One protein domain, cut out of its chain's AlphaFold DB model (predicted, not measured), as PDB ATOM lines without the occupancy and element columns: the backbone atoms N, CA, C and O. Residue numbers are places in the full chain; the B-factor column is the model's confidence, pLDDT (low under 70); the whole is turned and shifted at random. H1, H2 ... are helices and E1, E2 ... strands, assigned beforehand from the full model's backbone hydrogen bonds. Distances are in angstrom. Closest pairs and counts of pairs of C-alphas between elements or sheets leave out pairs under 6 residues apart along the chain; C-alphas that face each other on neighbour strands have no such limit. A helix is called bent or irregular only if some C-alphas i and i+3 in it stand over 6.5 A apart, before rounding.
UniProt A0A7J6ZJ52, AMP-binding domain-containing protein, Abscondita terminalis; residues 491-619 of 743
ATOM      1  N   LEU A 491     -40.108 -52.809 -56.736       79.06
ATOM      2  CA  LEU A 491     -41.092 -53.236 -55.753       79.06
ATOM      3  C   LEU A 491     -40.409 -54.130 -54.720       79.06
ATOM      4  O   LEU A 491     -39.845 -55.156 -55.096       79.06
ATOM      5  N   ALA A 492     -40.520 -53.792 -53.440       75.31
ATOM      6  CA  ALA A 492     -40.328 -54.760 -52.365       75.31
ATOM      7  C   ALA A 492     -41.698 -55.116 -51.777       75.31
ATOM      8  O   ALA A 492     -42.443 -54.245 -51.328       75.31
ATOM      9  N   ASP A 493     -42.032 -56.398 -51.846       76.00
ATOM     10  CA  ASP A 493     -43.336 -56.949 -51.489       76.00
ATOM     11  C   ASP A 493     -43.150 -57.985 -50.380       76.00
ATOM     12  O   ASP A 493     -42.390 -58.944 -50.547       76.00
ATOM     13  N   PHE A 494     -43.825 -57.760 -49.257       65.25
ATOM     14  CA  PHE A 494     -43.724 -58.563 -48.038       65.25
ATOM     15  C   PHE A 494     -45.071 -59.152 -47.610       65.25
ATOM     16  O   PHE A 494     -45.184 -59.684 -46.504       65.25
ATOM     17  N   SER A 495     -46.100 -59.060 -48.453       59.66
ATOM     18  CA  SER A 495     -47.412 -59.639 -48.185       59.66
ATOM     19  C   SER A 495     -47.836 -60.574 -49.313       59.66
ATOM     20  O   SER A 495     -47.523 -60.404 -50.487       59.66
ATOM     21  N   THR A 496     -48.557 -61.635 -48.963       54.75
ATOM     22  CA  THR A 496     -49.138 -62.517 -49.972       54.75
ATOM     23  C   THR A 496     -50.361 -61.827 -50.562       54.75
ATOM     24  O   THR A 496     -51.410 -61.766 -49.921       54.75
ATOM     25  N   PHE A 497     -50.234 -61.294 -51.775       57.56
ATOM     26  CA  PHE A 497     -51.388 -60.894 -52.577       57.56
ATOM     27  C   PHE A 497     -52.395 -62.052 -52.695       57.56
ATOM     28  O   PHE A 497     -52.004 -63.215 -52.817       57.56
ATOM     29  N   TYR A 498     -53.690 -61.730 -52.763       58.69
ATOM     30  CA  TYR A 498     -54.657 -62.646 -53.362       58.69
ATOM     31  C   TYR A 498     -54.292 -62.857 -54.839       58.69
ATOM     32  O   TYR A 498     -53.834 -61.927 -55.502       58.69
ATOM     33  N   TRP A 499     -54.453 -64.072 -55.360       50.59
ATOM     34  CA  TRP A 499     -53.827 -64.495 -56.621       50.59
ATOM     35  C   TRP A 499     -54.241 -63.643 -57.838       50.59
ATOM     36  O   TRP A 499     -53.417 -63.414 -58.722       50.59
ATOM     37  N   SER A 500     -55.471 -63.116 -57.878       54.03
ATOM     38  CA  SER A 500     -55.912 -62.209 -58.948       54.03
ATOM     39  C   SER A 500     -55.154 -60.878 -58.896       54.03
ATOM     40  O   SER A 500     -54.661 -60.412 -59.925       54.03
ATOM     41  N   SER A 501     -54.951 -60.325 -57.697       61.28
ATOM     42  CA  SER A 501     -54.069 -59.182 -57.461       61.28
ATOM     43  C   SER A 501     -52.620 -59.537 -57.790       61.28
ATOM     44  O   SER A 501     -51.961 -58.765 -58.472       61.28
ATOM     45  N   THR A 502     -52.121 -60.721 -57.418       59.94
ATOM     46  CA  THR A 502     -50.761 -61.160 -57.778       59.94
ATOM     47  C   THR A 502     -50.560 -61.181 -59.289       59.94
ATOM     48  O   THR A 502     -49.574 -60.636 -59.775       59.94
ATOM     49  N   ILE A 503     -51.486 -61.786 -60.040       58.38
ATOM     50  CA  ILE A 503     -51.424 -61.863 -61.505       58.38
ATOM     51  C   ILE A 503     -51.486 -60.462 -62.108       58.38
ATOM     52  O   ILE A 503     -50.692 -60.149 -62.992       58.38
ATOM     53  N   TYR A 504     -52.382 -59.606 -61.615       64.38
ATOM     54  CA  TYR A 504     -52.488 -58.229 -62.082       64.38
ATOM     55  C   TYR A 504     -51.208 -57.427 -61.799       64.38
ATOM     56  O   TYR A 504     -50.617 -56.875 -62.723       64.38
ATOM     57  N   TYR A 505     -50.727 -57.404 -60.553       66.88
ATOM     58  CA  TYR A 505     -49.535 -56.652 -60.158       66.88
ATOM     59  C   TYR A 505     -48.271 -57.193 -60.831       66.88
ATOM     60  O   TYR A 505     -47.524 -56.408 -61.406       66.88
ATOM     61  N   LEU A 506     -48.038 -58.511 -60.834       63.56
ATOM     62  CA  LEU A 506     -46.904 -59.101 -61.557       63.56
ATOM     63  C   LEU A 506     -47.012 -58.846 -63.062       63.56
ATOM     64  O   LEU A 506     -46.008 -58.515 -63.687       63.56
ATOM     65  N   GLY A 507     -48.213 -58.930 -63.636       62.47
ATOM     66  CA  GLY A 507     -48.466 -58.590 -65.033       62.47
ATOM     67  C   GLY A 507     -48.092 -57.142 -65.345       62.47
ATOM     68  O   GLY A 507     -47.348 -56.893 -66.290       62.47
ATOM     69  N   VAL A 508     -48.518 -56.186 -64.515       60.06
ATOM     70  CA  VAL A 508     -48.155 -54.766 -64.655       60.06
ATOM     71  C   VAL A 508     -46.647 -54.554 -64.500       60.06
ATOM     72  O   VAL A 508     -46.074 -53.786 -65.271       60.06
ATOM     73  N   LEU A 509     -45.989 -55.230 -63.550       67.31
ATOM     74  CA  LEU A 509     -44.536 -55.135 -63.374       67.31
ATOM     75  C   LEU A 509     -43.790 -55.643 -64.612       67.31
ATOM     76  O   LEU A 509     -42.880 -54.969 -65.085       67.31
ATOM     77  N   ILE A 510     -44.205 -56.790 -65.159       65.62
ATOM     78  CA  ILE A 510     -43.611 -57.383 -66.363       65.62
ATOM     79  C   ILE A 510     -43.819 -56.461 -67.569       65.62
ATOM     80  O   ILE A 510     -42.859 -56.144 -68.266       65.62
ATOM     81  N   ILE A 511     -45.047 -55.981 -67.789       59.75
ATOM     82  CA  ILE A 511     -45.389 -55.115 -68.928       59.75
ATOM     83  C   ILE A 511     -44.614 -53.792 -68.876       59.75
ATOM     84  O   ILE A 511     -44.217 -53.275 -69.918       59.75
ATOM     85  N   LYS A 512     -44.380 -53.241 -67.679       65.06
ATOM     86  CA  LYS A 512     -43.670 -51.966 -67.497       65.06
ATOM     87  C   LYS A 512     -42.155 -52.106 -67.297       65.06
ATOM     88  O   LYS A 512     -41.489 -51.100 -67.076       65.06
ATOM     89  N   GLY A 513     -41.600 -53.320 -67.354       66.50
ATOM     90  CA  GLY A 513     -40.163 -53.551 -67.142       66.50
ATOM     91  C   GLY A 513     -39.687 -53.224 -65.720       66.50
ATOM     92  O   GLY A 513     -38.542 -52.829 -65.511       66.50
ATOM     93  N   HIS A 514     -40.574 -53.339 -64.734       79.44
ATOM     94  CA  HIS A 514     -40.268 -53.106 -63.327       79.44
ATOM     95  C   HIS A 514     -39.602 -54.335 -62.690       79.44
ATOM     96  O   HIS A 514     -39.747 -55.462 -63.161       79.44
ATOM     97  N   CYS A 515     -38.888 -54.127 -61.582       78.75
ATOM     98  CA  CYS A 515     -38.155 -55.189 -60.893       78.75
ATOM     99  C   CYS A 515     -38.778 -55.483 -59.523       78.75
ATOM    100  O   CYS A 515     -39.023 -54.564 -58.739       78.75
ATOM    101  N   LYS A 516     -39.010 -56.764 -59.216       82.06
ATOM    102  CA  LYS A 516     -39.407 -57.219 -57.878       82.06
ATOM    103  C   LYS A 516     -38.162 -57.628 -57.093       82.06
ATOM    104  O   LYS A 516     -37.411 -58.498 -57.525       82.06
ATOM    105  N   ILE A 517     -37.962 -57.027 -55.928       82.44
ATOM    106  CA  ILE A 517     -36.905 -57.392 -54.989       82.44
ATOM    107  C   ILE A 517     -37.410 -58.567 -54.151       82.44
ATOM    108  O   ILE A 517     -38.430 -58.463 -53.472       82.44
ATOM    109  N   LEU A 518     -36.685 -59.684 -54.198       79.06
ATOM    110  CA  LEU A 518     -36.951 -60.866 -53.381       79.06
ATOM    111  C   LEU A 518     -35.939 -60.926 -52.235       79.06
ATOM    112  O   LEU A 518     -34.737 -61.055 -52.469       79.06
ATOM    113  N   ILE A 519     -36.427 -60.853 -50.998       81.62
ATOM    114  CA  ILE A 519     -35.604 -60.953 -49.788       81.62
ATOM    115  C   ILE A 519     -35.897 -62.303 -49.142       81.62
ATOM    116  O   ILE A 519     -37.022 -62.567 -48.733       81.62
ATOM    117  N   ARG A 520     -34.888 -63.184 -49.083       72.38
ATOM    118  CA  ARG A 520     -35.061 -64.574 -48.614       72.38
ATOM    119  C   ARG A 520     -35.366 -64.681 -47.121       72.38
ATOM    120  O   ARG A 520     -36.078 -65.592 -46.722       72.38
ATOM    121  N   ASN A 521     -34.820 -63.777 -46.310       81.81
ATOM    122  CA  ASN A 521     -35.028 -63.760 -44.867       81.81
ATOM    123  C   ASN A 521     -35.597 -62.404 -44.450       81.81
ATOM    124  O   ASN A 521     -34.852 -61.454 -44.224       81.81
ATOM    125  N   ILE A 522     -36.923 -62.321 -44.395       82.31
ATOM    126  CA  ILE A 522     -37.642 -61.098 -44.016       82.31
ATOM    127  C   ILE A 522     -37.705 -60.896 -42.497       82.31
ATOM    128  O   ILE A 522     -38.102 -59.826 -42.055       82.31
ATOM    129  N   ASN A 523     -37.314 -61.899 -41.703       84.44
ATOM    130  CA  ASN A 523     -37.334 -61.818 -40.241       84.44
ATOM    131  C   ASN A 523     -36.115 -61.065 -39.687       84.44
ATOM    132  O   ASN A 523     -36.172 -60.543 -38.577       84.44
ATOM    133  N   ASP A 524     -35.023 -60.990 -40.451       92.69
ATOM    134  CA  ASP A 524     -33.840 -60.208 -40.094       92.69
ATOM    135  C   ASP A 524     -33.883 -58.831 -40.771       92.69
ATOM    136  O   ASP A 524     -33.554 -58.669 -41.952       92.69
ATOM    137  N   MET A 525     -34.274 -57.815 -40.003       94.19
ATOM    138  CA  MET A 525     -34.396 -56.446 -40.506       94.19
ATOM    139  C   MET A 525     -33.066 -55.847 -40.967       94.19
ATOM    140  O   MET A 525     -33.071 -54.995 -41.853       94.19
ATOM    141  N   ASN A 526     -31.921 -56.310 -40.454       94.31
ATOM    142  CA  ASN A 526     -30.623 -55.836 -40.938       94.31
ATOM    143  C   ASN A 526     -30.387 -56.290 -42.382       94.31
ATOM    144  O   ASN A 526     -29.864 -55.532 -43.201       94.31
ATOM    145  N   ILE A 527     -30.813 -57.513 -42.721       92.94
ATOM    146  CA  ILE A 527     -30.766 -58.030 -44.093       92.94
ATOM    147  C   ILE A 527     -31.721 -57.238 -44.990       92.94
ATOM    148  O   ILE A 527     -31.339 -56.873 -46.105       92.94
ATOM    149  N   VAL A 528     -32.931 -56.933 -44.506       93.94
ATOM    150  CA  VAL A 528     -33.921 -56.130 -45.246       93.94
ATOM    151  C   VAL A 528     -33.374 -54.731 -45.542       93.94
ATOM    152  O   VAL A 528     -33.349 -54.323 -46.704       93.94
ATOM    153  N   TRP A 529     -32.847 -54.029 -44.536       96.62
ATOM    154  CA  TRP A 529     -32.264 -52.697 -44.706       96.62
ATOM    155  C   TRP A 529     -31.017 -52.708 -45.592       96.62
ATOM    156  O   TRP A 529     -30.875 -51.847 -46.458       96.62
ATOM    157  N   LYS A 530     -30.161 -53.732 -45.493       95.06
ATOM    158  CA  LYS A 530     -29.024 -53.914 -46.412       95.06
ATOM    159  C   LYS A 530     -29.483 -54.113 -47.861       95.06
ATOM    160  O   LYS A 530     -28.857 -53.592 -48.787       95.06
ATOM    161  N   ALA A 531     -30.577 -54.845 -48.075       91.50
ATOM    162  CA  ALA A 531     -31.182 -54.996 -49.395       91.50
ATOM    163  C   ALA A 531     -31.794 -53.676 -49.891       91.50
ATOM    164  O   ALA A 531     -31.649 -53.351 -51.067       91.50
ATOM    165  N   PHE A 532     -32.418 -52.895 -49.011       95.19
ATOM    166  CA  PHE A 532     -32.999 -51.591 -49.330       95.19
ATOM    167  C   PHE A 532     -31.932 -50.560 -49.699       95.19
ATOM    168  O   PHE A 532     -32.055 -49.922 -50.740       95.19
ATOM    169  N   ALA A 533     -30.835 -50.483 -48.947       95.00
ATOM    170  CA  ALA A 533     -29.688 -49.639 -49.272       95.00
ATOM    171  C   ALA A 533     -29.106 -49.982 -50.655       95.00
ATOM    172  O   ALA A 533     -28.809 -49.104 -51.467       95.00
ATOM    173  N   LYS A 534     -28.986 -51.284 -50.953       94.88
ATOM    174  CA  LYS A 534     -28.428 -51.787 -52.215       94.88
ATOM    175  C   LYS A 534     -29.359 -51.578 -53.408       94.88
ATOM    176  O   LYS A 534     -28.901 -51.243 -54.499       94.88
ATOM    177  N   HIS A 535     -30.648 -51.851 -53.232       92.38
ATOM    178  CA  HIS A 535     -31.604 -51.947 -54.331       92.38
ATOM    179  C   HIS A 535     -32.570 -50.770 -54.409       92.38
ATOM    180  O   HIS A 535     -33.203 -50.624 -55.441       92.38
ATOM    181  N   GLN A 536     -32.661 -49.907 -53.402       95.44
ATOM    182  CA  GLN A 536     -33.454 -48.674 -53.401       95.44
ATOM    183  C   GLN A 536     -34.897 -48.872 -53.922       95.44
ATOM    184  O   GLN A 536     -35.233 -48.370 -55.001       95.44
ATOM    185  N   PRO A 537     -35.748 -49.657 -53.227       94.06
ATOM    186  CA  PRO A 537     -37.138 -49.874 -53.625       94.06
ATOM    187  C   PRO A 537     -37.927 -48.569 -53.707       94.06
ATOM    188  O   PRO A 537     -38.045 -47.841 -52.731       94.06
ATOM    189  N   THR A 538     -38.547 -48.295 -54.849       92.94
ATOM    190  CA  THR A 538     -39.399 -47.111 -55.014       92.94
ATOM    191  C   THR A 538     -40.828 -47.343 -54.539       92.94
ATOM    192  O   THR A 538     -41.548 -46.380 -54.278       92.94
ATOM    193  N   PHE A 539     -41.251 -48.605 -54.447       89.69
ATOM    194  CA  PHE A 539     -42.587 -49.001 -54.019       89.69
ATOM    195  C   PHE A 539     -42.496 -50.123 -52.982       89.69
ATOM    196  O   PHE A 539     -41.816 -51.125 -53.207       89.69
ATOM    197  N   LEU A 540     -43.179 -49.943 -51.854       91.38
ATOM    198  CA  LEU A 540     -43.295 -50.927 -50.786       91.38
ATOM    199  C   LEU A 540     -44.743 -51.404 -50.690       91.38
ATOM    200  O   LEU A 540     -45.640 -50.579 -50.541       91.38
ATOM    201  N   PHE A 541     -44.955 -52.716 -50.743       87.62
ATOM    202  CA  PHE A 541     -46.255 -53.343 -50.502       87.62
ATOM    203  C   PHE A 541     -46.126 -54.310 -49.325       87.62
ATOM    204  O   PHE A 541     -45.339 -55.256 -49.381       87.62
ATOM    205  N   MET A 542     -46.819 -54.044 -48.218       88.00
ATOM    206  CA  MET A 542     -46.660 -54.845 -47.000       88.00
ATOM    207  C   MET A 542     -47.846 -54.729 -46.046       88.00
ATOM    208  O   MET A 542     -48.737 -53.901 -46.220       88.00
ATOM    209  N   THR A 543     -47.863 -55.572 -45.016       87.44
ATOM    210  CA  THR A 543     -48.852 -55.467 -43.940       87.44
ATOM    211  C   THR A 543     -48.441 -54.404 -42.912       87.44
ATOM    212  O   THR A 543     -47.245 -54.167 -42.713       87.44
ATOM    213  N   PRO A 544     -49.402 -53.815 -42.177       89.06
ATOM    214  CA  PRO A 544     -49.129 -52.963 -41.018       89.06
ATOM    215  C   PRO A 544     -48.174 -53.553 -39.981       89.06
ATOM    216  O   PRO A 544     -47.386 -52.840 -39.369       89.06
ATOM    217  N   PHE A 545     -48.236 -54.868 -39.768       87.44
ATOM    218  CA  PHE A 545     -47.333 -55.536 -38.837       87.44
ATOM    219  C   PHE A 545     -45.880 -55.422 -39.309       87.44
ATOM    220  O   PHE A 545     -45.007 -55.028 -38.541       87.44
ATOM    221  N   PHE A 546     -45.636 -55.695 -40.591       89.94
ATOM    222  CA  PHE A 546     -44.290 -55.671 -41.145       89.94
ATOM    223  C   PHE A 546     -43.723 -54.247 -41.238       89.94
ATOM    224  O   PHE A 546     -42.560 -54.041 -40.894       89.94
ATOM    225  N   ILE A 547     -44.534 -53.249 -41.628       94.31
ATOM    226  CA  ILE A 547     -44.059 -51.854 -41.700       94.31
ATOM    227  C   ILE A 547     -43.661 -51.314 -40.320       94.31
ATOM    228  O   ILE A 547     -42.684 -50.574 -40.234       94.31
ATOM    229  N   ARG A 548     -44.350 -51.722 -39.241       93.75
ATOM    230  CA  ARG A 548     -43.967 -51.371 -37.862       93.75
ATOM    231  C   ARG A 548     -42.571 -51.886 -37.545       93.75
ATOM    232  O   ARG A 548     -41.712 -51.113 -37.138       93.75
ATOM    233  N   THR A 549     -42.322 -53.174 -37.773       92.88
ATOM    234  CA  THR A 549     -41.009 -53.777 -37.507       92.88
ATOM    235  C   THR A 549     -39.918 -53.160 -38.382       92.88
ATOM    236  O   THR A 549     -38.819 -52.876 -37.901       92.88
ATOM    237  N   LEU A 550     -40.227 -52.893 -39.653       94.25
ATOM    238  CA  LEU A 550     -39.302 -52.261 -40.584       94.25
ATOM    239  C   LEU A 550     -38.933 -50.842 -40.135       94.25
ATOM    240  O   LEU A 550     -37.749 -50.522 -40.066       94.25
ATOM    241  N   TRP A 551     -39.911 -49.997 -39.792       93.75
ATOM    242  CA  TRP A 551     -39.611 -48.630 -39.359       93.75
ATOM    243  C   TRP A 551     -38.879 -48.615 -38.017       93.75
ATOM    244  O   TRP A 551     -37.966 -47.818 -37.836       93.75
ATOM    245  N   GLN A 552     -39.247 -49.491 -37.070       93.94
ATOM    246  CA  GLN A 552     -38.645 -49.518 -35.730       93.94
ATOM    247  C   GLN A 552     -37.174 -49.939 -35.779       93.94
ATOM    248  O   GLN A 552     -36.385 -49.561 -34.918       93.94
ATOM    249  N   SER A 553     -36.808 -50.712 -36.800       95.44
ATOM    250  CA  SER A 553     -35.446 -51.181 -37.050       95.44
ATOM    251  C   SER A 553     -34.654 -50.295 -38.016       95.44
ATOM    252  O   SER A 553     -33.521 -50.639 -38.354       95.44
ATOM    253  N   LYS A 554     -35.220 -49.167 -38.471       96.25
ATOM    254  CA  LYS A 554     -34.562 -48.247 -39.407       96.25
ATOM    255  C   LYS A 554     -33.245 -47.728 -38.814       96.25
ATOM    256  O   LYS A 554     -33.259 -47.094 -37.755       96.25
ATOM    257  N   PRO A 555     -32.093 -47.932 -39.483       96.12
ATOM    258  CA  PRO A 555     -30.840 -47.331 -39.043       96.12
ATOM    259  C   PRO A 555     -30.943 -45.799 -39.067       96.12
ATOM    260  O   PRO A 555     -31.435 -45.224 -40.036       96.12
ATOM    261  N   LYS A 556     -30.439 -45.122 -38.023       94.62
ATOM    262  CA  LYS A 556     -30.608 -43.663 -37.825       94.62
ATOM    263  C   LYS A 556     -30.181 -42.793 -39.016       94.62
ATOM    264  O   LYS A 556     -30.728 -41.715 -39.198       94.62
ATOM    265  N   ASN A 557     -29.218 -43.261 -39.811       93.94
ATOM    266  CA  ASN A 557     -28.636 -42.511 -40.926       93.94
ATOM    267  C   ASN A 557     -29.014 -43.085 -42.303       93.94
ATOM    268  O   ASN A 557     -28.397 -42.720 -43.303       93.94
ATOM    269  N   GLU A 558     -29.981 -44.004 -42.371       95.00
ATOM    270  CA  GLU A 558     -30.376 -44.616 -43.638       95.00
ATOM    271  C   GLU A 558     -31.212 -43.636 -44.471       95.00
ATOM    272  O   GLU A 558     -32.257 -43.143 -44.035       95.00
ATOM    273  N   ASN A 559     -30.762 -43.360 -45.695       95.62
ATOM    274  CA  ASN A 559     -31.513 -42.535 -46.631       95.62
ATOM    275  C   ASN A 559     -32.699 -43.341 -47.177       95.62
ATOM    276  O   ASN A 559     -32.494 -44.360 -47.824       95.62
ATOM    277  N   VAL A 560     -33.928 -42.873 -46.962       95.88
ATOM    278  CA  VAL A 560     -35.163 -43.537 -47.424       95.88
ATOM    279  C   VAL A 560     -35.876 -42.784 -48.550       95.88
ATOM    280  O   VAL A 560     -36.965 -43.166 -48.972       95.88
ATOM    281  N   ASP A 561     -35.254 -41.735 -49.091       96.19
ATOM    282  CA  ASP A 561     -35.863 -40.845 -50.085       96.19
ATOM    283  C   ASP A 561     -36.198 -41.518 -51.418       96.19
ATOM    284  O   ASP A 561     -36.951 -40.962 -52.230       96.19
ATOM    285  N   TYR A 562     -35.615 -42.689 -51.682       94.94
ATOM    286  CA  TYR A 562     -35.924 -43.481 -52.864       94.94
ATOM    287  C   TYR A 562     -37.324 -44.107 -52.796       94.94
ATOM    288  O   TYR A 562     -37.915 -44.324 -53.852       94.94
ATOM    289  N   ILE A 563     -37.891 -44.322 -51.602       95.69
ATOM    290  CA  ILE A 563     -39.243 -44.867 -51.428       95.69
ATOM    291  C   ILE A 563     -40.260 -43.773 -51.768       95.69
ATOM    292  O   ILE A 563     -40.292 -42.715 -51.144       95.69
ATOM    293  N   LYS A 564     -41.096 -44.020 -52.782       92.75
ATOM    294  CA  LYS A 564     -42.101 -43.065 -53.283       92.75
ATOM    295  C   LYS A 564     -43.525 -43.432 -52.896       92.75
ATOM    296  O   LYS A 564     -44.367 -42.547 -52.782       92.75
ATOM    297  N   LEU A 565     -43.802 -44.716 -52.696       89.81
ATOM    298  CA  LEU A 565     -45.123 -45.220 -52.335       89.81
ATOM    299  C   LEU A 565     -44.969 -46.359 -51.322       89.81
ATOM    300  O   LEU A 565     -44.148 -47.252 -51.521       89.81
ATOM    301  N   ILE A 566     -45.759 -46.316 -50.255       91.88
ATOM    302  CA  ILE A 566     -45.918 -47.388 -49.273       91.88
ATOM    303  C   ILE A 566     -47.400 -47.730 -49.269       91.88
ATOM    304  O   ILE A 566     -48.205 -46.889 -48.892       91.88
ATOM    305  N   ASP A 567     -47.757 -48.922 -49.719       88.31
ATOM    306  CA  ASP A 567     -49.131 -49.411 -49.736       88.31
ATOM    307  C   ASP A 567     -49.301 -50.493 -48.667       88.31
ATOM    308  O   ASP A 567     -48.581 -51.498 -48.638       88.31
ATOM    309  N   LEU A 568     -50.215 -50.221 -47.741       87.44
ATOM    310  CA  LEU A 568     -50.455 -51.006 -46.543       87.44
ATOM    311  C   LEU A 568     -51.790 -51.722 -46.670       87.44
ATOM    312  O   LEU A 568     -52.831 -51.077 -46.677       87.44
ATOM    313  N   CYS A 569     -51.764 -53.050 -46.734       82.62
ATOM    314  CA  CYS A 569     -52.967 -53.871 -46.878       82.62
ATOM    315  C   CYS A 569     -53.113 -54.874 -45.725       82.62
ATOM    316  O   CYS A 569     -52.127 -55.374 -45.176       82.62
ATOM    317  N   GLY A 570     -54.358 -55.217 -45.386       78.44
ATOM    318  CA  GLY A 570     -54.687 -56.246 -44.395       78.44
ATOM    319  C   GLY A 570     -55.225 -55.660 -43.091       78.44
ATOM    320  O   GLY A 570     -56.432 -55.489 -42.948       78.44
ATOM    321  N   ALA A 571     -54.340 -55.396 -42.128       78.06
ATOM    322  CA  ALA A 571     -54.725 -54.900 -40.805       78.06
ATOM    323  C   ALA A 571     -54.994 -53.378 -40.789       78.06
ATOM    324  O   ALA A 571     -54.661 -52.662 -41.731       78.06
ATOM    325  N   VAL A 572     -55.574 -52.877 -39.697       79.00
ATOM    326  CA  VAL A 572     -55.757 -51.435 -39.465       79.00
ATOM    327  C   VAL A 572     -54.522 -50.872 -38.748       79.00
ATOM    328  O   VAL A 572     -54.004 -51.497 -37.820       79.00
ATOM    329  N   MET A 573     -54.049 -49.696 -39.170       84.75
ATOM    330  CA  MET A 573     -53.114 -48.866 -38.399       84.75
ATOM    331  C   MET A 573     -53.861 -47.728 -37.717       84.75
ATOM    332  O   MET A 573     -54.837 -47.215 -38.258       84.75
ATOM    333  N   THR A 574     -53.385 -47.321 -36.545       88.81
ATOM    334  CA  THR A 574     -53.898 -46.124 -35.869       88.81
ATOM    335  C   THR A 574     -53.448 -44.853 -36.597       88.81
ATOM    336  O   THR A 574     -52.387 -44.833 -37.225       88.81
ATOM    337  N   ASP A 575     -54.214 -43.766 -36.473       87.19
ATOM    338  CA  ASP A 575     -53.853 -42.471 -37.072       87.19
ATOM    339  C   ASP A 575     -52.472 -41.988 -36.603       87.19
ATOM    340  O   ASP A 575     -51.670 -41.511 -37.406       87.19
ATOM    341  N   HIS A 576     -52.160 -42.179 -35.316       91.50
ATOM    342  CA  HIS A 576     -50.856 -41.841 -34.744       91.50
ATOM    343  C   HIS A 576     -49.713 -42.573 -35.460       91.50
ATOM    344  O   HIS A 576     -48.725 -41.969 -35.861       91.50
ATOM    345  N   GLU A 577     -49.855 -43.879 -35.666       92.12
ATOM    346  CA  GLU A 577     -48.849 -44.685 -36.355       92.12
ATOM    347  C   GLU A 577     -48.660 -44.282 -37.819       92.12
ATOM    348  O   GLU A 577     -47.540 -44.302 -38.325       92.12
ATOM    349  N   ILE A 578     -49.735 -43.895 -38.508       90.81
ATOM    350  CA  ILE A 578     -49.655 -43.410 -39.889       90.81
ATOM    351  C   ILE A 578     -48.945 -42.050 -39.934       90.81
ATOM    352  O   ILE A 578     -48.149 -41.811 -40.842       90.81
ATOM    353  N   ILE A 579     -49.199 -41.167 -38.962       93.00
ATOM    354  CA  ILE A 579     -48.503 -39.879 -38.833       93.00
ATOM    355  C   ILE A 579     -47.003 -40.101 -38.623       93.00
ATOM    356  O   ILE A 579     -46.202 -39.507 -39.343       93.00
ATOM    357  N   GLU A 580     -46.616 -40.973 -37.692       94.81
ATOM    358  CA  GLU A 580     -45.205 -41.295 -37.442       94.81
ATOM    359  C   GLU A 580     -44.546 -41.934 -38.670       94.81
ATOM    360  O   GLU A 580     -43.458 -41.529 -39.076       94.81
ATOM    361  N   LEU A 581     -45.243 -42.847 -39.350       94.12
ATOM    362  CA  LEU A 581     -44.752 -43.432 -40.594       94.12
ATOM    363  C   LEU A 581     -44.534 -42.365 -41.683       94.12
ATOM    364  O   LEU A 581     -43.515 -42.378 -42.369       94.12
ATOM    365  N   ARG A 582     -45.458 -41.408 -41.838       93.62
ATOM    366  CA  ARG A 582     -45.309 -40.295 -42.793       93.62
ATOM    367  C   ARG A 582     -44.136 -39.376 -42.428       93.62
ATOM    368  O   ARG A 582     -43.479 -38.873 -43.335       93.62
ATOM    369  N   LYS A 583     -43.845 -39.174 -41.136       94.62
ATOM    370  CA  LYS A 583     -42.658 -38.422 -40.682       94.62
ATOM    371  C   LYS A 583     -41.361 -39.153 -41.019       94.62
ATOM    372  O   LYS A 583     -40.418 -38.524 -41.491       94.62
ATOM    373  N   GLU A 584     -41.325 -40.470 -40.820       95.19
ATOM    374  CA  GLU A 584     -40.146 -41.298 -41.094       95.19
ATOM    375  C   GLU A 584     -39.852 -41.478 -42.589       95.19
ATOM    376  O   GLU A 584     -38.694 -41.680 -42.971       95.19
ATOM    377  N   PHE A 585     -40.882 -41.384 -43.435       95.25
ATOM    378  CA  PHE A 585     -40.789 -41.492 -44.892       95.25
ATOM    379  C   PHE A 585     -41.414 -40.263 -45.578       95.25
ATOM    380  O   PHE A 585     -42.414 -40.387 -46.288       95.25
ATOM    381  N   PRO A 586     -40.817 -39.064 -45.433       93.62
ATOM    382  CA  PRO A 586     -41.451 -37.797 -45.816       93.62
ATOM    383  C   PRO A 586     -41.686 -37.646 -47.327       93.62
ATOM    384  O   PRO A 586     -42.512 -36.844 -47.756       93.62
ATOM    385  N   ARG A 587     -40.960 -38.412 -48.155       94.00
ATOM    386  CA  ARG A 587     -41.123 -38.435 -49.620       94.00
ATOM    387  C   ARG A 587     -42.029 -39.555 -50.127       94.00
ATOM    388  O   ARG A 587     -42.318 -39.587 -51.324       94.00
ATOM    389  N   ALA A 588     -42.458 -40.463 -49.254       92.81
ATOM    390  CA  ALA A 588     -43.313 -41.571 -49.632       92.81
ATOM    391  C   ALA A 588     -44.790 -41.212 -49.435       92.81
ATOM    392  O   ALA A 588     -45.203 -40.743 -48.376       92.81
ATOM    393  N   LYS A 589     -45.625 -41.495 -50.437       88.31
ATOM    394  CA  LYS A 589     -47.079 -41.508 -50.254       88.31
ATOM    395  C   LYS A 589     -47.448 -42.779 -49.486       88.31
ATOM    396  O   LYS A 589     -47.161 -43.871 -49.963       88.31
ATOM    397  N   VAL A 590     -48.084 -42.649 -48.325       89.69
ATOM    398  CA  VAL A 590     -48.592 -43.797 -47.555       89.69
ATOM    399  C   VAL A 590     -50.045 -44.052 -47.953       89.69
ATOM    400  O   VAL A 590     -50.919 -43.266 -47.592       89.69
ATOM    401  N   ALA A 591     -50.286 -45.105 -48.727       84.75
ATOM    402  CA  ALA A 591     -51.590 -45.599 -49.156       84.75
ATOM    403  C   ALA A 591     -52.114 -46.664 -48.174       84.75
ATOM    404  O   ALA A 591     -51.373 -47.568 -47.794       84.75
ATOM    405  N   LEU A 592     -53.378 -46.554 -47.758       82.56
ATOM    406  CA  LEU A 592     -54.060 -47.563 -46.945       82.56
ATOM    407  C   LEU A 592     -55.029 -48.349 -47.832       82.56
ATOM    408  O   LEU A 592     -56.036 -47.809 -48.289       82.56
ATOM    409  N   GLY A 593     -54.726 -49.618 -48.080       73.62
ATOM    410  CA  GLY A 593     -55.611 -50.559 -48.752       73.62
ATOM    411  C   GLY A 593     -56.495 -51.308 -47.756       73.62
ATOM    412  O   GLY A 593     -56.046 -51.747 -46.696       73.62
ATOM    413  N   TYR A 594     -57.776 -51.470 -48.091       63.41
ATOM    414  CA  TYR A 594     -58.712 -52.235 -47.265       63.41
ATOM    415  C   TYR A 594     -58.332 -53.729 -47.221       63.41
ATOM    416  O   TYR A 594     -57.838 -54.283 -48.204       63.41
ATOM    417  N   GLY A 595     -58.578 -54.389 -46.082       53.44
ATOM    418  CA  GLY A 595     -58.150 -55.764 -45.782       53.44
ATOM    419  C   GLY A 595     -58.719 -56.879 -46.671       53.44
ATOM    420  O   GLY A 595     -58.270 -58.018 -46.563       53.44
ATOM    421  N   SER A 596     -59.646 -56.572 -47.579       48.47
ATOM    422  CA  SER A 596     -59.944 -57.407 -48.744       48.47
ATOM    423  C   SER A 596     -59.358 -56.744 -49.988       48.47
ATOM    424  O   SER A 596     -59.803 -55.685 -50.438       48.47
ATOM    425  N   THR A 597     -58.330 -57.376 -50.550       50.91
ATOM    426  CA  THR A 597     -57.604 -56.909 -51.739       50.91
ATOM    427  C   THR A 597     -58.512 -56.592 -52.938       50.91
ATOM    428  O   THR A 597     -58.110 -55.823 -53.809       50.91
ATOM    429  N   GLU A 598     -59.738 -57.125 -52.987       49.75
ATOM    430  CA  GLU A 598     -60.720 -56.870 -54.044       49.75
ATOM    431  C   GLU A 598     -61.435 -55.509 -53.939       49.75
ATOM    432  O   GLU A 598     -61.777 -54.931 -54.970       49.75
ATOM    433  N   ALA A 599     -61.645 -54.959 -52.734       47.12
ATOM    434  CA  ALA A 599     -62.321 -53.666 -52.561       47.12
ATOM    435  C   ALA A 599     -61.357 -52.477 -52.701       47.12
ATOM    436  O   ALA A 599     -61.749 -51.418 -53.192       47.12
ATOM    437  N   GLY A 600     -60.081 -52.657 -52.338       49.28
ATOM    438  CA  GLY A 600     -59.050 -51.625 -52.503       49.28
ATOM    439  C   GLY A 600     -58.926 -51.155 -53.956       49.28
ATOM    440  O   GLY A 600     -58.936 -49.959 -54.223       49.28
ATOM    441  N   LEU A 601     -58.935 -52.082 -54.922       49.31
ATOM    442  CA  LEU A 601     -58.908 -51.768 -56.361       49.31
ATOM    443  C   LEU A 601     -60.110 -50.927 -56.834       49.31
ATOM    444  O   LEU A 601     -59.981 -50.157 -57.784       49.31
ATOM    445  N   VAL A 602     -61.255 -51.040 -56.159       47.75
ATOM    446  CA  VAL A 602     -62.470 -50.257 -56.431       47.75
ATOM    447  C   VAL A 602     -62.388 -48.863 -55.783       47.75
ATOM    448  O   VAL A 602     -62.916 -47.901 -56.335       47.75
ATOM    449  N   LEU A 603     -61.689 -48.726 -54.653       50.12
ATOM    450  CA  LEU A 603     -61.588 -47.482 -53.871       50.12
ATOM    451  C   LEU A 603     -60.374 -46.603 -54.243       50.12
ATOM    452  O   LEU A 603     -60.401 -45.393 -54.035       50.12
ATOM    453  N   PHE A 604     -59.326 -47.157 -54.864       49.53
ATOM    454  CA  PHE A 604     -58.117 -46.398 -55.239       49.53
ATOM    455  C   PHE A 604     -58.271 -45.499 -56.482       49.53
ATOM    456  O   PHE A 604     -57.371 -44.725 -56.813       49.53
ATOM    457  N   SER A 605     -59.390 -45.586 -57.204       43.84
ATOM    458  CA  SER A 605     -59.495 -45.085 -58.584       43.84
ATOM    459  C   SER A 605     -59.602 -43.552 -58.736       43.84
ATOM    460  O   SER A 605     -59.517 -43.056 -59.864       43.84
ATOM    461  N   GLN A 606     -59.751 -42.755 -57.669       45.66
ATOM    462  CA  GLN A 606     -59.885 -41.295 -57.812       45.66
ATOM    463  C   GLN A 606     -59.149 -40.470 -56.743       45.66
ATOM    464  O   GLN A 606     -59.758 -39.684 -56.035       45.66
ATOM    465  N   THR A 607     -57.814 -40.540 -56.687       52.78
ATOM    466  CA  THR A 607     -57.029 -39.347 -56.303       52.78
ATOM    467  C   THR A 607     -56.550 -38.657 -57.577       52.78
ATOM    468  O   THR A 607     -55.379 -38.770 -57.945       52.78
ATOM    469  N   LYS A 608     -57.473 -38.049 -58.331       55.09
ATOM    470  CA  LYS A 608     -57.127 -37.336 -59.577       55.09
ATOM    471  C   LYS A 608     -57.000 -35.837 -59.358       55.09
ATOM    472  O   LYS A 608     -56.324 -35.177 -60.144       55.09
ATOM    473  N   THR A 609     -57.623 -35.302 -58.312       68.75
ATOM    474  CA  THR A 609     -57.610 -33.870 -58.035       68.75
ATOM    475  C   THR A 609     -56.684 -33.536 -56.871       68.75
ATOM    476  O   THR A 609     -56.409 -34.358 -55.996       68.75
ATOM    477  N   LYS A 610     -56.190 -32.294 -56.859       73.00
ATOM    478  CA  LYS A 610     -55.429 -31.739 -55.735       73.00
ATOM    479  C   LYS A 610     -56.239 -31.805 -54.429       73.00
ATOM    480  O   LYS A 610     -55.678 -32.124 -53.388       73.00
ATOM    481  N   ASN A 611     -57.554 -31.615 -54.519       72.12
ATOM    482  CA  ASN A 611     -58.472 -31.654 -53.384       72.12
ATOM    483  C   ASN A 611     -58.575 -33.061 -52.770       72.12
ATOM    484  O   ASN A 611     -58.591 -33.184 -51.551       72.12
ATOM    485  N   ASP A 612     -58.565 -34.126 -53.583       67.06
ATOM    486  CA  ASP A 612     -58.560 -35.508 -53.067       67.06
ATOM    487  C   ASP A 612     -57.282 -35.796 -52.267       67.06
ATOM    488  O   ASP A 612     -57.297 -36.523 -51.276       67.06
ATOM    489  N   MET A 613     -56.160 -35.212 -52.700       65.62
ATOM    490  CA  MET A 613     -54.873 -35.340 -52.018       65.62
ATOM    491  C   MET A 613     -54.828 -34.535 -50.717       65.62
ATOM    492  O   MET A 613     -54.301 -35.045 -49.731       65.62
ATOM    493  N   GLU A 614     -55.392 -33.325 -50.694       76.25
ATOM    494  CA  GLU A 614     -55.542 -32.520 -49.472       76.25
ATOM    495  C   GLU A 614     -56.455 -33.235 -48.463       76.25
ATOM    496  O   GLU A 614     -56.085 -33.395 -47.301       76.25
ATOM    497  N   PHE A 615     -57.574 -33.804 -48.921       71.94
ATOM    498  CA  PHE A 615     -58.474 -34.596 -48.081       71.94
ATOM    499  C   PHE A 615     -57.801 -35.861 -47.528       71.94
ATOM    500  O   PHE A 615     -57.973 -36.204 -46.362       71.94
ATOM    501  N   TYR A 616     -56.989 -36.545 -48.336       69.38
ATOM    502  CA  TYR A 616     -56.216 -37.714 -47.903       69.38
ATOM    503  C   TYR A 616     -55.099 -37.361 -46.899       69.38
ATOM    504  O   TYR A 616     -54.701 -38.177 -46.058       69.38
ATOM    505  N   GLN A 617     -54.566 -36.139 -46.981       73.50
ATOM    506  CA  GLN A 617     -53.622 -35.614 -45.996       73.50
ATOM    507  C   GLN A 617     -54.326 -35.270 -44.680       73.50
ATOM    508  O   GLN A 617     -53.797 -35.622 -43.628       73.50
ATOM    509  N   GLU A 618     -55.517 -34.669 -44.744       80.12
ATOM    510  CA  GLU A 618     -56.330 -34.301 -43.578       80.12
ATOM    511  C   GLU A 618     -56.927 -35.525 -42.859       80.12
ATOM    512  O   GLU A 618     -56.915 -35.603 -41.631       80.12
ATOM    513  N   LYS A 619     -57.431 -36.515 -43.607       81.88
ATOM    514  CA  LYS A 619     -58.065 -37.733 -43.076       81.88
ATOM    515  C   LYS A 619     -57.093 -38.908 -43.102       81.88
ATOM    516  O   LYS A 619     -57.144 -39.761 -43.985       81.88
TER     517      LYS A 619
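This is residues 491 to 619 of the 743 residues of the protein "AMP-binding domain-containing protein" of Abscondita terminalis (UniProt A0A7J6ZJ52). A five-stranded parallel sheet makes the middle, with H2, H3 and H4 over one face and H1 and H5 over the other. H6 lies beyond the E5 edge, and residues 608 to 614, of which 610 to 614 belong to H6, stick out. The printed part has 129 residues, with six named helices and five named strands in the order E1 H1 E2 H2 E3 H3 E4 H4 E5 H5 H6, of mixed class. The sheet's order is E2 E1 E3 E4 E5. The whole is compact, with a radius of gyration of the C-alphas of 14.6 A and spans of 36 by 33 by 25 A.

E1, residues 491 to 493, begins at C-alpha 491 (-41.092, -53.236, -55.753). H1, residues 499 to 511, measures 17.6 A. E2 is residues 515 to 517, and H2, residues 525 to 535, measures 14.8 A. E3 is residues 539 to 542, and H3 is residues 544 to 552, 12.2 A. E4, residues 565 to 569, measures 12.9 A and begins at C-alpha 565 (-45.123, -45.220, -52.335). H4, residues 575 to 584, measures 14.3 A, and E5, residues 589 to 593, 12.5 A. H5, residues 597 to 606, measures 16.9 A and is irregular, with C-alphas 603 and 606 7.5 A apart. H6, residues 610 to 618, ends at C-alpha 618 (-56.330, -34.301, -43.578).

From edge to edge the strands' lines turn by 78 degrees. N 517 of E2 and O 491 of E1 are 2.8 A apart, N 492 of E1 and O 539 of E3 3.0 A, N 567 of E4 and O 540 of E3 2.8 A, and N 591 of E5 and O 566 of E4 2.7 A, each within hydrogen-bond range. E1 H1 E2, E3 H3 E4 and E4 H4 E5 are strand-helix-strand units, two parallel neighbour strands with a helix between; E2 H2 E3 is a split one, with E1 between its strands. These four crossovers are right-handed. H3 is on the sheet over E3 and E4, at a height of 10.9 A, along the strands at 9 degrees to E3 on the local plane. H1, H2, H4 and H5 are on the sheet but only graze it. H6 is not on it, but only just, with 4 pairs of C-alphas within 10 A. H3 and H4 are close but not clearly touching, their closest C-alphas, of Trp 551 and Leu 581, 7.4 A apart. Every O i to N i+4 pair is within hydrogen-bond range in H1, H2, H3, H4 and H6; in H5 2 of 6 are, and 2 of 7 O i to N i+3 pairs.

The C-alphas farthest apart, of Arg 520 and Asn 611, are 40.7 A apart. The printed part has no cut. The link from H3 to E4, residues 553 to 564, is long. Mean pLDDT of the printed part is 79.1; 39 residues are under 70, among them 494 to 513 and 594 to 609.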